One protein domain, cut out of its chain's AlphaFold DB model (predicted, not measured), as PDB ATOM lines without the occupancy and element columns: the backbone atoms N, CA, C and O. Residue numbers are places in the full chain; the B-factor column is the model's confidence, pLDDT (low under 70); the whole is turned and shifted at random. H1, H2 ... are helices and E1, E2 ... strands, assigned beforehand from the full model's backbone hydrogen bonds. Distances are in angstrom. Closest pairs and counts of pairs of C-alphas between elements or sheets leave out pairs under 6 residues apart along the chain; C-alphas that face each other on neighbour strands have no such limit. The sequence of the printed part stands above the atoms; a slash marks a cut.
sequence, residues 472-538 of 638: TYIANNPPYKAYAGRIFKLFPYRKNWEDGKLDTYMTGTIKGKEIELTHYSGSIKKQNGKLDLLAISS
ATOM      1  N   THR A 472     140.354 128.721 149.912       93.88
ATOM      2  CA  THR A 472     140.906 130.053 150.162       93.88
ATOM      3  C   THR A 472     141.622 130.555 148.917       93.88
ATOM      4  O   THR A 472     142.688 130.064 148.557       93.88
ATOM      5  N   TYR A 473     141.059 131.582 148.281       94.50
ATOM      6  CA  TYR A 473     141.694 132.283 147.167       94.50
ATOM      7  C   TYR A 473     142.824 133.174 147.689       94.50
ATOM      8  O   TYR A 473     142.577 134.111 148.440       94.50
ATOM      9  N   ILE A 474     144.060 132.898 147.286       91.94
ATOM     10  CA  ILE A 474     145.271 133.596 147.727       91.94
ATOM     11  C   ILE A 474     145.513 134.858 146.893       91.94
ATOM     12  O   ILE A 474     145.795 135.919 147.448       91.94
ATOM     13  N   ALA A 475     145.359 134.775 145.565       84.94
ATOM     14  CA  ALA A 475     145.667 135.889 144.659       84.94
ATOM     15  C   ALA A 475     144.791 137.134 144.906       84.94
ATOM     16  O   ALA A 475     145.274 138.266 144.831       84.94
ATOM     17  N   ASN A 476     143.518 136.912 145.249       82.62
ATOM     18  CA  ASN A 476     142.491 137.955 145.332       82.62
ATOM     19  C   ASN A 476     142.130 138.351 146.774       82.62
ATOM     20  O   ASN A 476     141.253 139.188 146.974       82.62
ATOM     21  N   ASN A 477     142.782 137.767 147.783       85.94
ATOM     22  CA  ASN A 477     142.484 138.024 149.190       85.94
ATOM     23  C   ASN A 477     143.637 138.812 149.835       85.94
ATOM     24  O   ASN A 477     144.714 138.243 150.033       85.94
ATOM     25  N   PRO A 478     143.460 140.113 150.149       85.31
ATOM     26  CA  PRO A 478     144.561 140.979 150.577       85.31
ATOM     27  C   PRO A 478     145.386 140.441 151.766       85.31
ATOM     28  O   PRO A 478     146.612 140.452 151.649       85.31
ATOM     29  N   PRO A 479     144.779 139.890 152.844       84.06
ATOM     30  CA  PRO A 479     145.506 139.195 153.912       84.06
ATOM     31  C   PRO A 479     146.466 138.087 153.458       84.06
ATOM     32  O   PRO A 479     147.516 137.903 154.069       84.06
ATOM     33  N   TYR A 480     146.118 137.344 152.403       86.56
ATOM     34  CA  TYR A 480     146.884 136.177 151.956       86.56
ATOM     35  C   TYR A 480     147.763 136.454 150.738       86.56
ATOM     36  O   TYR A 480     148.673 135.679 150.449       86.56
ATOM     37  N   LYS A 481     147.557 137.580 150.051       84.38
ATOM     38  CA  LYS A 481     148.283 137.937 148.827       84.38
ATOM     39  C   LYS A 481     149.805 137.921 149.009       84.38
ATOM     40  O   LYS A 481     150.522 137.484 148.112       84.38
ATOM     41  N   ALA A 482     150.299 138.330 150.180       84.38
ATOM     42  CA  ALA A 482     151.727 138.314 150.512       84.38
ATOM     43  C   ALA A 482     152.346 136.899 150.517       84.38
ATOM     44  O   ALA A 482     153.556 136.753 150.353       84.38
ATOM     45  N   TYR A 483     151.529 135.853 150.662       86.44
ATOM     46  CA  TYR A 483     151.974 134.463 150.715       86.44
ATOM     47  C   TYR A 483     152.021 133.786 149.340       86.44
ATOM     48  O   TYR A 483     152.607 132.712 149.221       86.44
ATOM     49  N   ALA A 484     151.500 134.416 148.278       86.19
ATOM     50  CA  ALA A 484     151.538 133.860 146.921       86.19
ATOM     51  C   ALA A 484     152.968 133.476 146.492       86.19
ATOM     52  O   ALA A 484     153.197 132.387 145.968       86.19
ATOM     53  N   GLY A 485     153.950 134.327 146.817       82.62
ATOM     54  CA  GLY A 485     155.374 134.075 146.573       82.62
ATOM     55  C   GLY A 485     155.907 132.788 147.215       82.62
ATOM     56  O   GLY A 485     156.841 132.190 146.691       82.62
ATOM     57  N   ARG A 486     155.325 132.346 148.336       87.38
ATOM     58  CA  ARG A 486     155.738 131.120 149.033       87.38
ATOM     59  C   ARG A 486     155.213 129.865 148.343       87.38
ATOM     60  O   ARG A 486     155.950 128.889 148.277       87.38
ATOM     61  N   ILE A 487     154.017 129.909 147.754       84.12
ATOM     62  CA  ILE A 487     153.480 128.781 146.976       84.12
ATOM     63  C   ILE A 487     154.377 128.499 145.763       84.12
ATOM     64  O   ILE A 487     154.729 127.352 145.516       84.12
ATOM     65  N   PHE A 488     154.848 129.538 145.067       80.12
ATOM     66  CA  PHE A 488     155.799 129.364 143.961       80.12
ATOM     67  C   PHE A 488     157.153 128.781 144.394       80.12
ATOM     68  O   PHE A 488     157.833 128.161 143.581       80.12
ATOM     69  N   LYS A 489     157.564 128.982 145.654       83.31
ATOM     70  CA  LYS A 489     158.787 128.370 146.200       83.31
ATOM     71  C   LYS A 489     158.586 126.892 146.526       83.31
ATOM     72  O   LYS A 489     159.482 126.106 146.252       83.31
ATOM     73  N   LEU A 490     157.428 126.532 147.083       82.38
ATOM     74  CA  LEU A 490     157.063 125.137 147.361       82.38
ATOM     75  C   LEU A 490     156.909 124.328 146.078       82.38
ATOM     76  O   LEU A 490     157.354 123.188 146.004       82.38
ATOM     77  N   PHE A 491     156.309 124.943 145.058       82.62
ATOM     78  CA  PHE A 491     156.013 124.308 143.781       82.62
ATOM     79  C   PHE A 491     156.600 125.141 142.633       82.62
ATOM     80  O   PHE A 491     155.881 125.918 141.991       82.62
ATOM     81  N   PRO A 492     157.918 125.017 142.378       73.00
ATOM     82  CA  PRO A 492     158.597 125.789 141.349       73.00
ATOM     83  C   PRO A 492     157.989 125.567 139.961       73.00
ATOM     84  O   PRO A 492     157.728 124.438 139.544       73.00
ATOM     85  N   TYR A 493     157.850 126.663 139.212       60.75
ATOM     86  CA  TYR A 493     157.198 126.731 137.896       60.75
ATOM     87  C   TYR A 493     157.664 125.662 136.892       60.75
ATOM     88  O   TYR A 493     156.880 125.168 136.095       60.75
ATOM     89  N   ARG A 494     158.941 125.266 136.951       55.31
ATOM     90  CA  ARG A 494     159.537 124.314 136.001       55.31
ATOM     91  C   ARG A 494     159.104 122.859 136.192       55.31
ATOM     92  O   ARG A 494     159.405 122.056 135.319       55.31
ATOM     93  N   LYS A 495     158.482 122.509 137.322       63.34
ATOM     94  CA  LYS A 495     158.111 121.118 137.630       63.34
ATOM     95  C   LYS A 495     156.612 120.906 137.807       63.34
ATOM     96  O   LYS A 495     156.131 119.835 137.478       63.34
ATOM     97  N   ASN A 496     155.889 121.912 138.303       73.19
ATOM     98  CA  ASN A 496     154.538 121.699 138.838       73.19
ATOM     99  C   ASN A 496     153.466 122.592 138.191       73.19
ATOM    100  O   ASN A 496     152.337 122.627 138.668       73.19
ATOM    101  N   TRP A 497     153.830 123.368 137.164       81.25
ATOM    102  CA  TRP A 497     152.925 124.290 136.471       81.25
ATOM    103  C   TRP A 497     152.759 123.908 134.996       81.25
ATOM    104  O   TRP A 497     153.080 124.693 134.098       81.25
ATOM    105  N   GLU A 498     152.297 122.686 134.735       81.44
ATOM    106  CA  GLU A 498     152.064 122.207 133.371       81.44
ATOM    107  C   GLU A 498     151.038 123.095 132.659       81.44
ATOM    108  O   GLU A 498     149.981 123.428 133.196       81.44
ATOM    109  N   ASP A 499     151.386 123.567 131.460       85.56
ATOM    110  CA  ASP A 499     150.555 124.497 130.688       85.56
ATOM    111  C   ASP A 499     150.166 125.799 131.419       85.56
ATOM    112  O   ASP A 499     149.191 126.469 131.056       85.56
ATOM    113  N   GLY A 500     150.949 126.195 132.429       84.38
ATOM    114  CA  GLY A 500     150.657 127.358 133.264       84.38
ATOM    115  C   GLY A 500     149.562 127.106 134.302       84.38
ATOM    116  O   GLY A 500     148.995 128.076 134.810       84.38
ATOM    117  N   LYS A 501     149.254 125.844 134.626       90.94
ATOM    118  CA  LYS A 501     148.315 125.446 135.681       90.94
ATOM    119  C   LYS A 501     149.033 124.706 136.804       90.94
ATOM    120  O   LYS A 501     149.773 123.770 136.539       90.94
ATOM    121  N   LEU A 502     148.785 125.114 138.042       91.56
ATOM    122  CA  LEU A 502     149.166 124.375 139.244       91.56
ATOM    123  C   LEU A 502     147.994 123.501 139.674       91.56
ATOM    124  O   LEU A 502     146.885 124.018 139.820       91.56
ATOM    125  N   ASP A 503     148.264 122.222 139.897       93.25
ATOM    126  CA  ASP A 503     147.307 121.250 140.420       93.25
ATOM    127  C   ASP A 503     148.080 120.174 141.194       93.25
ATOM    128  O   ASP A 503     148.610 119.230 140.614       93.25
ATOM    129  N   THR A 504     148.283 120.385 142.495       94.12
ATOM    130  CA  THR A 504     149.128 119.499 143.317       94.12
ATOM    131  C   THR A 504     148.668 119.478 144.766       94.12
ATOM    132  O   THR A 504     148.026 120.415 145.240       94.12
ATOM    133  N   TYR A 505     149.055 118.444 145.505       94.50
ATOM    134  CA  TYR A 505     148.768 118.307 146.930       94.50
ATOM    135  C   TYR A 505     150.035 118.495 147.766       94.50
ATOM    136  O   TYR A 505     151.140 118.177 147.329       94.50
ATOM    137  N   MET A 506     149.872 119.008 148.986       95.25
ATOM    138  CA  MET A 506     150.786 118.645 150.067       95.25
ATOM    139  C   MET A 506     150.469 117.207 150.458       95.25
ATOM    140  O   MET A 506     149.292 116.863 150.573       95.25
ATOM    141  N   THR A 507     151.487 116.395 150.705       95.44
ATOM    142  CA  THR A 507     151.297 115.029 151.190       95.44
ATOM    143  C   THR A 507     152.047 114.808 152.496       95.44
ATOM    144  O   THR A 507     153.028 115.485 152.808       95.44
ATOM    145  N   GLY A 508     151.531 113.893 153.310       94.69
ATOM    146  CA  GLY A 508     152.197 113.406 154.513       94.69
ATOM    147  C   GLY A 508     152.116 111.886 154.578       94.69
ATOM    148  O   GLY A 508     151.217 111.286 153.999       94.69
ATOM    149  N   THR A 509     153.039 111.243 155.288       96.31
ATOM    150  CA  THR A 509     153.062 109.778 155.400       96.31
ATOM    151  C   THR A 509     152.662 109.338 156.801       96.31
ATOM    152  O   THR A 509     153.273 109.752 157.783       96.31
ATOM    153  N   ILE A 510     151.679 108.443 156.899       96.50
ATOM    154  CA  ILE A 510     151.276 107.800 158.153       96.50
ATOM    155  C   ILE A 510     151.368 106.288 157.951       96.50
ATOM    156  O   ILE A 510     150.662 105.716 157.123       96.50
ATOM    157  N   LYS A 511     152.251 105.623 158.709       95.00
ATOM    158  CA  LYS A 511     152.449 104.156 158.666       95.00
ATOM    159  C   LYS A 511     152.679 103.612 157.242       95.00
ATOM    160  O   LYS A 511     152.159 102.564 156.879       95.00
ATOM    161  N   GLY A 512     153.444 104.346 156.431       94.38
ATOM    162  CA  GLY A 512     153.761 103.987 155.043       94.38
ATOM    163  C   GLY A 512     152.672 104.316 154.016       94.38
ATOM    164  O   GLY A 512     152.937 104.205 152.823       94.38
ATOM    165  N   LYS A 513     151.482 104.762 154.442       94.88
ATOM    166  CA  LYS A 513     150.444 105.292 153.549       94.88
ATOM    167  C   LYS A 513     150.689 106.782 153.315       94.88
ATOM    168  O   LYS A 513     150.817 107.541 154.278       94.88
ATOM    169  N   GLU A 514     150.743 107.192 152.054       95.31
ATOM    170  CA  GLU A 514     150.728 108.601 151.666       95.31
ATOM    171  C   GLU A 514     149.303 109.159 151.762       95.31
ATOM    172  O   GLU A 514     148.340 108.517 151.345       95.31
ATOM    173  N   ILE A 515     149.176 110.333 152.374       95.38
ATOM    174  CA  ILE A 515     147.918 111.015 152.660       95.38
ATOM    175  C   ILE A 515     147.949 112.361 151.953       95.38
ATOM    176  O   ILE A 515     148.819 113.188 152.233       95.38
ATOM    177  N   GLU A 516     146.989 112.583 151.062       94.56
ATOM    178  CA  GLU A 516     146.776 113.880 150.432       94.56
ATOM    179  C   GLU A 516     146.166 114.860 151.437       94.56
ATOM    180  O   GLU A 516     145.217 114.555 152.161       94.56
ATOM    181  N   LEU A 517     146.747 116.052 151.498       95.69
ATOM    182  CA  LEU A 517     146.382 117.092 152.444       95.69
ATOM    183  C   LEU A 517     145.863 118.324 151.700       95.69
ATOM    184  O   LEU A 517     144.908 118.252 150.932       95.69
ATOM    185  N   THR A 518     146.450 119.491 151.952       96.25
ATOM    186  CA  THR A 518     146.046 120.727 151.292       96.25
ATOM    187  C   THR A 518     146.307 120.626 149.799       96.25
ATOM    188  O   THR A 518     147.429 120.361 149.376       96.25
ATOM    189  N   HIS A 519     145.274 120.893 149.015       95.88
ATOM    190  CA  HIS A 519     145.352 121.014 147.572       95.88
ATOM    191  C   HIS A 519     145.718 122.449 147.192       95.88
ATOM    192  O   HIS A 519     145.176 123.406 147.748       95.88
ATOM    193  N   TYR A 520     146.653 122.608 146.262       95.50
ATOM    194  CA  TYR A 520     147.092 123.889 145.723       95.50
ATOM    195  C   TYR A 520     146.709 123.930 144.257       95.50
ATOM    196  O   TYR A 520     147.158 123.105 143.462       95.50
ATOM    197  N   SER A 521     145.911 124.931 143.905       95.50
ATOM    198  CA  SER A 521     145.475 125.155 142.535       95.50
ATOM    199  C   SER A 521     145.829 126.560 142.079       95.50
ATOM    200  O   SER A 521     145.801 127.525 142.847       95.50
ATOM    201  N   GLY A 522     146.179 126.704 140.808       93.75
ATOM    202  CA  GLY A 522     146.506 128.003 140.247       93.75
ATOM    203  C   GLY A 522     146.537 128.004 138.732       93.75
ATOM    204  O   GLY A 522     146.640 126.962 138.095       93.75
ATOM    205  N   SER A 523     146.442 129.188 138.143       91.88
ATOM    206  CA  SER A 523     146.545 129.367 136.699       91.88
ATOM    207  C   SER A 523     147.206 130.695 136.353       91.88
ATOM    208  O   SER A 523     147.000 131.712 137.019       91.88
ATOM    209  N   ILE A 524     148.004 130.688 135.290       85.12
ATOM    210  CA  ILE A 524     148.640 131.868 134.709       85.12
ATOM    211  C   ILE A 524     148.062 132.098 133.310       85.12
ATOM    212  O   ILE A 524     147.949 131.173 132.506       85.12
ATOM    213  N   LYS A 525     147.703 133.345 132.992       84.62
ATOM    214  CA  LYS A 525     147.214 133.721 131.659       84.62
ATOM    215  C   LYS A 525     148.341 133.610 130.641       84.62
ATOM    216  O   LYS A 525     149.303 134.377 130.699       84.62
ATOM    217  N   LYS A 526     148.184 132.716 129.659       80.56
ATOM    218  CA  LYS A 526     149.169 132.508 128.581       80.56
ATOM    219  C   LYS A 526     149.484 133.801 127.812       80.56
ATOM    220  O   LYS A 526     150.613 133.979 127.379       80.56
ATOM    221  N   GLN A 527     148.524 134.725 127.690       83.88
ATOM    222  CA  GLN A 527     148.688 135.957 126.907       83.88
ATOM    223  C   GLN A 527     149.694 136.947 127.509       83.88
ATOM    224  O   GLN A 527     150.298 137.716 126.771       83.88
ATOM    225  N   ASN A 528     149.833 136.998 128.838       85.31
ATOM    226  CA  ASN A 528     150.625 138.043 129.502       85.31
ATOM    227  C   ASN A 528     151.397 137.573 130.743       85.31
ATOM    228  O   ASN A 528     151.957 138.405 131.456       85.31
ATOM    229  N   GLY A 529     151.391 136.272 131.041       80.31
ATOM    230  CA  GLY A 529     152.084 135.703 132.195       80.31
ATOM    231  C   GLY A 529     151.520 136.135 133.554       80.31
ATOM    232  O   GLY A 529     152.149 135.877 134.578       80.31
ATOM    233  N   LYS A 530     150.357 136.804 133.605       83.88
ATOM    234  CA  LYS A 530     149.749 137.236 134.872       83.88
ATOM    235  C   LYS A 530     149.034 136.076 135.554       83.88
ATOM    236  O   LYS A 530     148.310 135.322 134.910       83.88
ATOM    237  N   LEU A 531     149.194 135.991 136.872       84.06
ATOM    238  CA  LEU A 531     148.443 135.078 137.729       84.06
ATOM    239  C   LEU A 531     146.940 135.382 137.629       84.06
ATOM    240  O   LEU A 531     146.525 136.515 137.874       84.06
ATOM    241  N   ASP A 532     146.149 134.383 137.249       87.06
ATOM    242  CA  ASP A 532     144.689 134.457 137.127       87.06
ATOM    243  C   ASP A 532     144.012 133.893 138.378       87.06
ATOM    244  O   ASP A 532     143.202 134.562 139.020       87.06
ATOM    245  N   LEU A 533     144.430 132.691 138.780       92.00
ATOM    246  CA  LEU A 533     143.966 132.010 139.980       92.00
ATOM    247  C   LEU A 533     145.155 131.550 140.819       92.00
ATOM    248  O   LEU A 533     146.157 131.066 140.300       92.00
ATOM    249  N   LEU A 534     145.011 131.659 142.134       93.06
ATOM    250  CA  LEU A 534     145.817 130.919 143.094       93.06
ATOM    251  C   LEU A 534     144.944 130.660 144.309       93.06
ATOM    252  O   LEU A 534     144.445 131.617 144.908       93.06
ATOM    253  N   ALA A 535     144.740 129.399 144.647       95.44
ATOM    254  CA  ALA A 535     143.904 128.975 145.749       95.44
ATOM    255  C   ALA A 535     144.528 127.782 146.471       95.44
ATOM    256  O   ALA A 535     145.313 127.021 145.906       95.44
ATOM    257  N   ILE A 536     144.155 127.649 147.736       96.25
ATOM    258  CA  ILE A 536     144.386 126.442 148.517       96.25
ATOM    259  C   ILE A 536     143.044 125.893 148.967       96.25
ATOM    260  O   ILE A 536     142.127 126.667 149.268       96.25
ATOM    261  N   SER A 537     142.932 124.581 149.047       95.62
ATOM    262  CA  SER A 537     141.732 123.926 149.533       95.62
ATOM    263  C   SER A 537     142.061 122.796 150.497       95.62
ATOM    264  O   SER A 537     143.096 122.139 150.400       95.62
ATOM    265  N   SER A 538     141.207 122.621 151.503       93.62
ATOM    266  CA  SER A 538     141.361 121.535 152.471       93.62
ATOM    267  C   SER A 538     141.173 120.168 151.800       93.62
ATOM    268  O   SER A 538     140.453 120.098 150.799       93.62
TER     269      SER A 538
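This is residues 472 to 538 of the 638 residues of the protein "Avirulence protein" of Noviherbaspirillum humi (UniProt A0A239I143). A three-stranded sheet has one face crossed by a run of short helices, H1, H2 and H3, while the hairpin of E1 and E2 reaches out as a long arm whose tip, residues 509 to 514, sticks out free. H2 packs over the sheet, and H1 sits beyond the E3 edge. The printed part has 67 residues with three helices followed by three strands, the sheet in order E1, E2, E3, antiparallel; the class is mixed, helices and strands. It is only just compact, close to loose, with a radius of gyration of the C-alphas of 12.9 A, and elongated, spanning 44 by 27 by 16 A.

Start at the inner strand E2, residues 513 to 524, which bends by 54 degrees at residue 518. Edge strand E1, residues 501 to 510, forms a hairpin with it at 163 degrees; look for N 506 and O 518, 2.8 A apart. Edge strand E3, residues 531 to 537, forms the other hairpin at 157 degrees, with N 521 and O 535 at 3.0 A; these strands form a meander, each the antiparallel neighbour of the one before. Residues 472 to 473 pair antiparallel with 535 to 536 of E3. H2, residues 484 to 490, is on the sheet at a height of 9.6 A, only just over none of the strands, with 2 C-alphas falling on each; its closest C-alpha pair with E3 is Ala 484 and Leu 534, 7.5 A. H3, residues 493 to 496, only grazes the sheet; its closest C-alpha pair with E1 is Asn 496 and Leu 502, 6.0 A. H1, residues 478 to 481, is not on the sheet, with 2 pairs of C-alphas within 10 A. Every O i to N i+4 pair is within hydrogen-bond range in H2; H1 and H3 are too short for one.

Find C-alpha 478, where H1 begins, at (144.561, 140.979, 150.577); H2 then covers 10.3 A. E1 runs 28.7 A to C-alpha 510 at (151.276, 107.800, 158.153), E2 returns over 32.6 A, and E3 takes 17.6 A to C-alpha 537 at (141.732, 123.926, 149.533).

The C-alphas farthest apart are those of Lys 511 and Gln 527, 45.1 A. The printed part has no cut and no long link. Mean pLDDT of the printed part is 87.6; residues 493 to 495 are under 70.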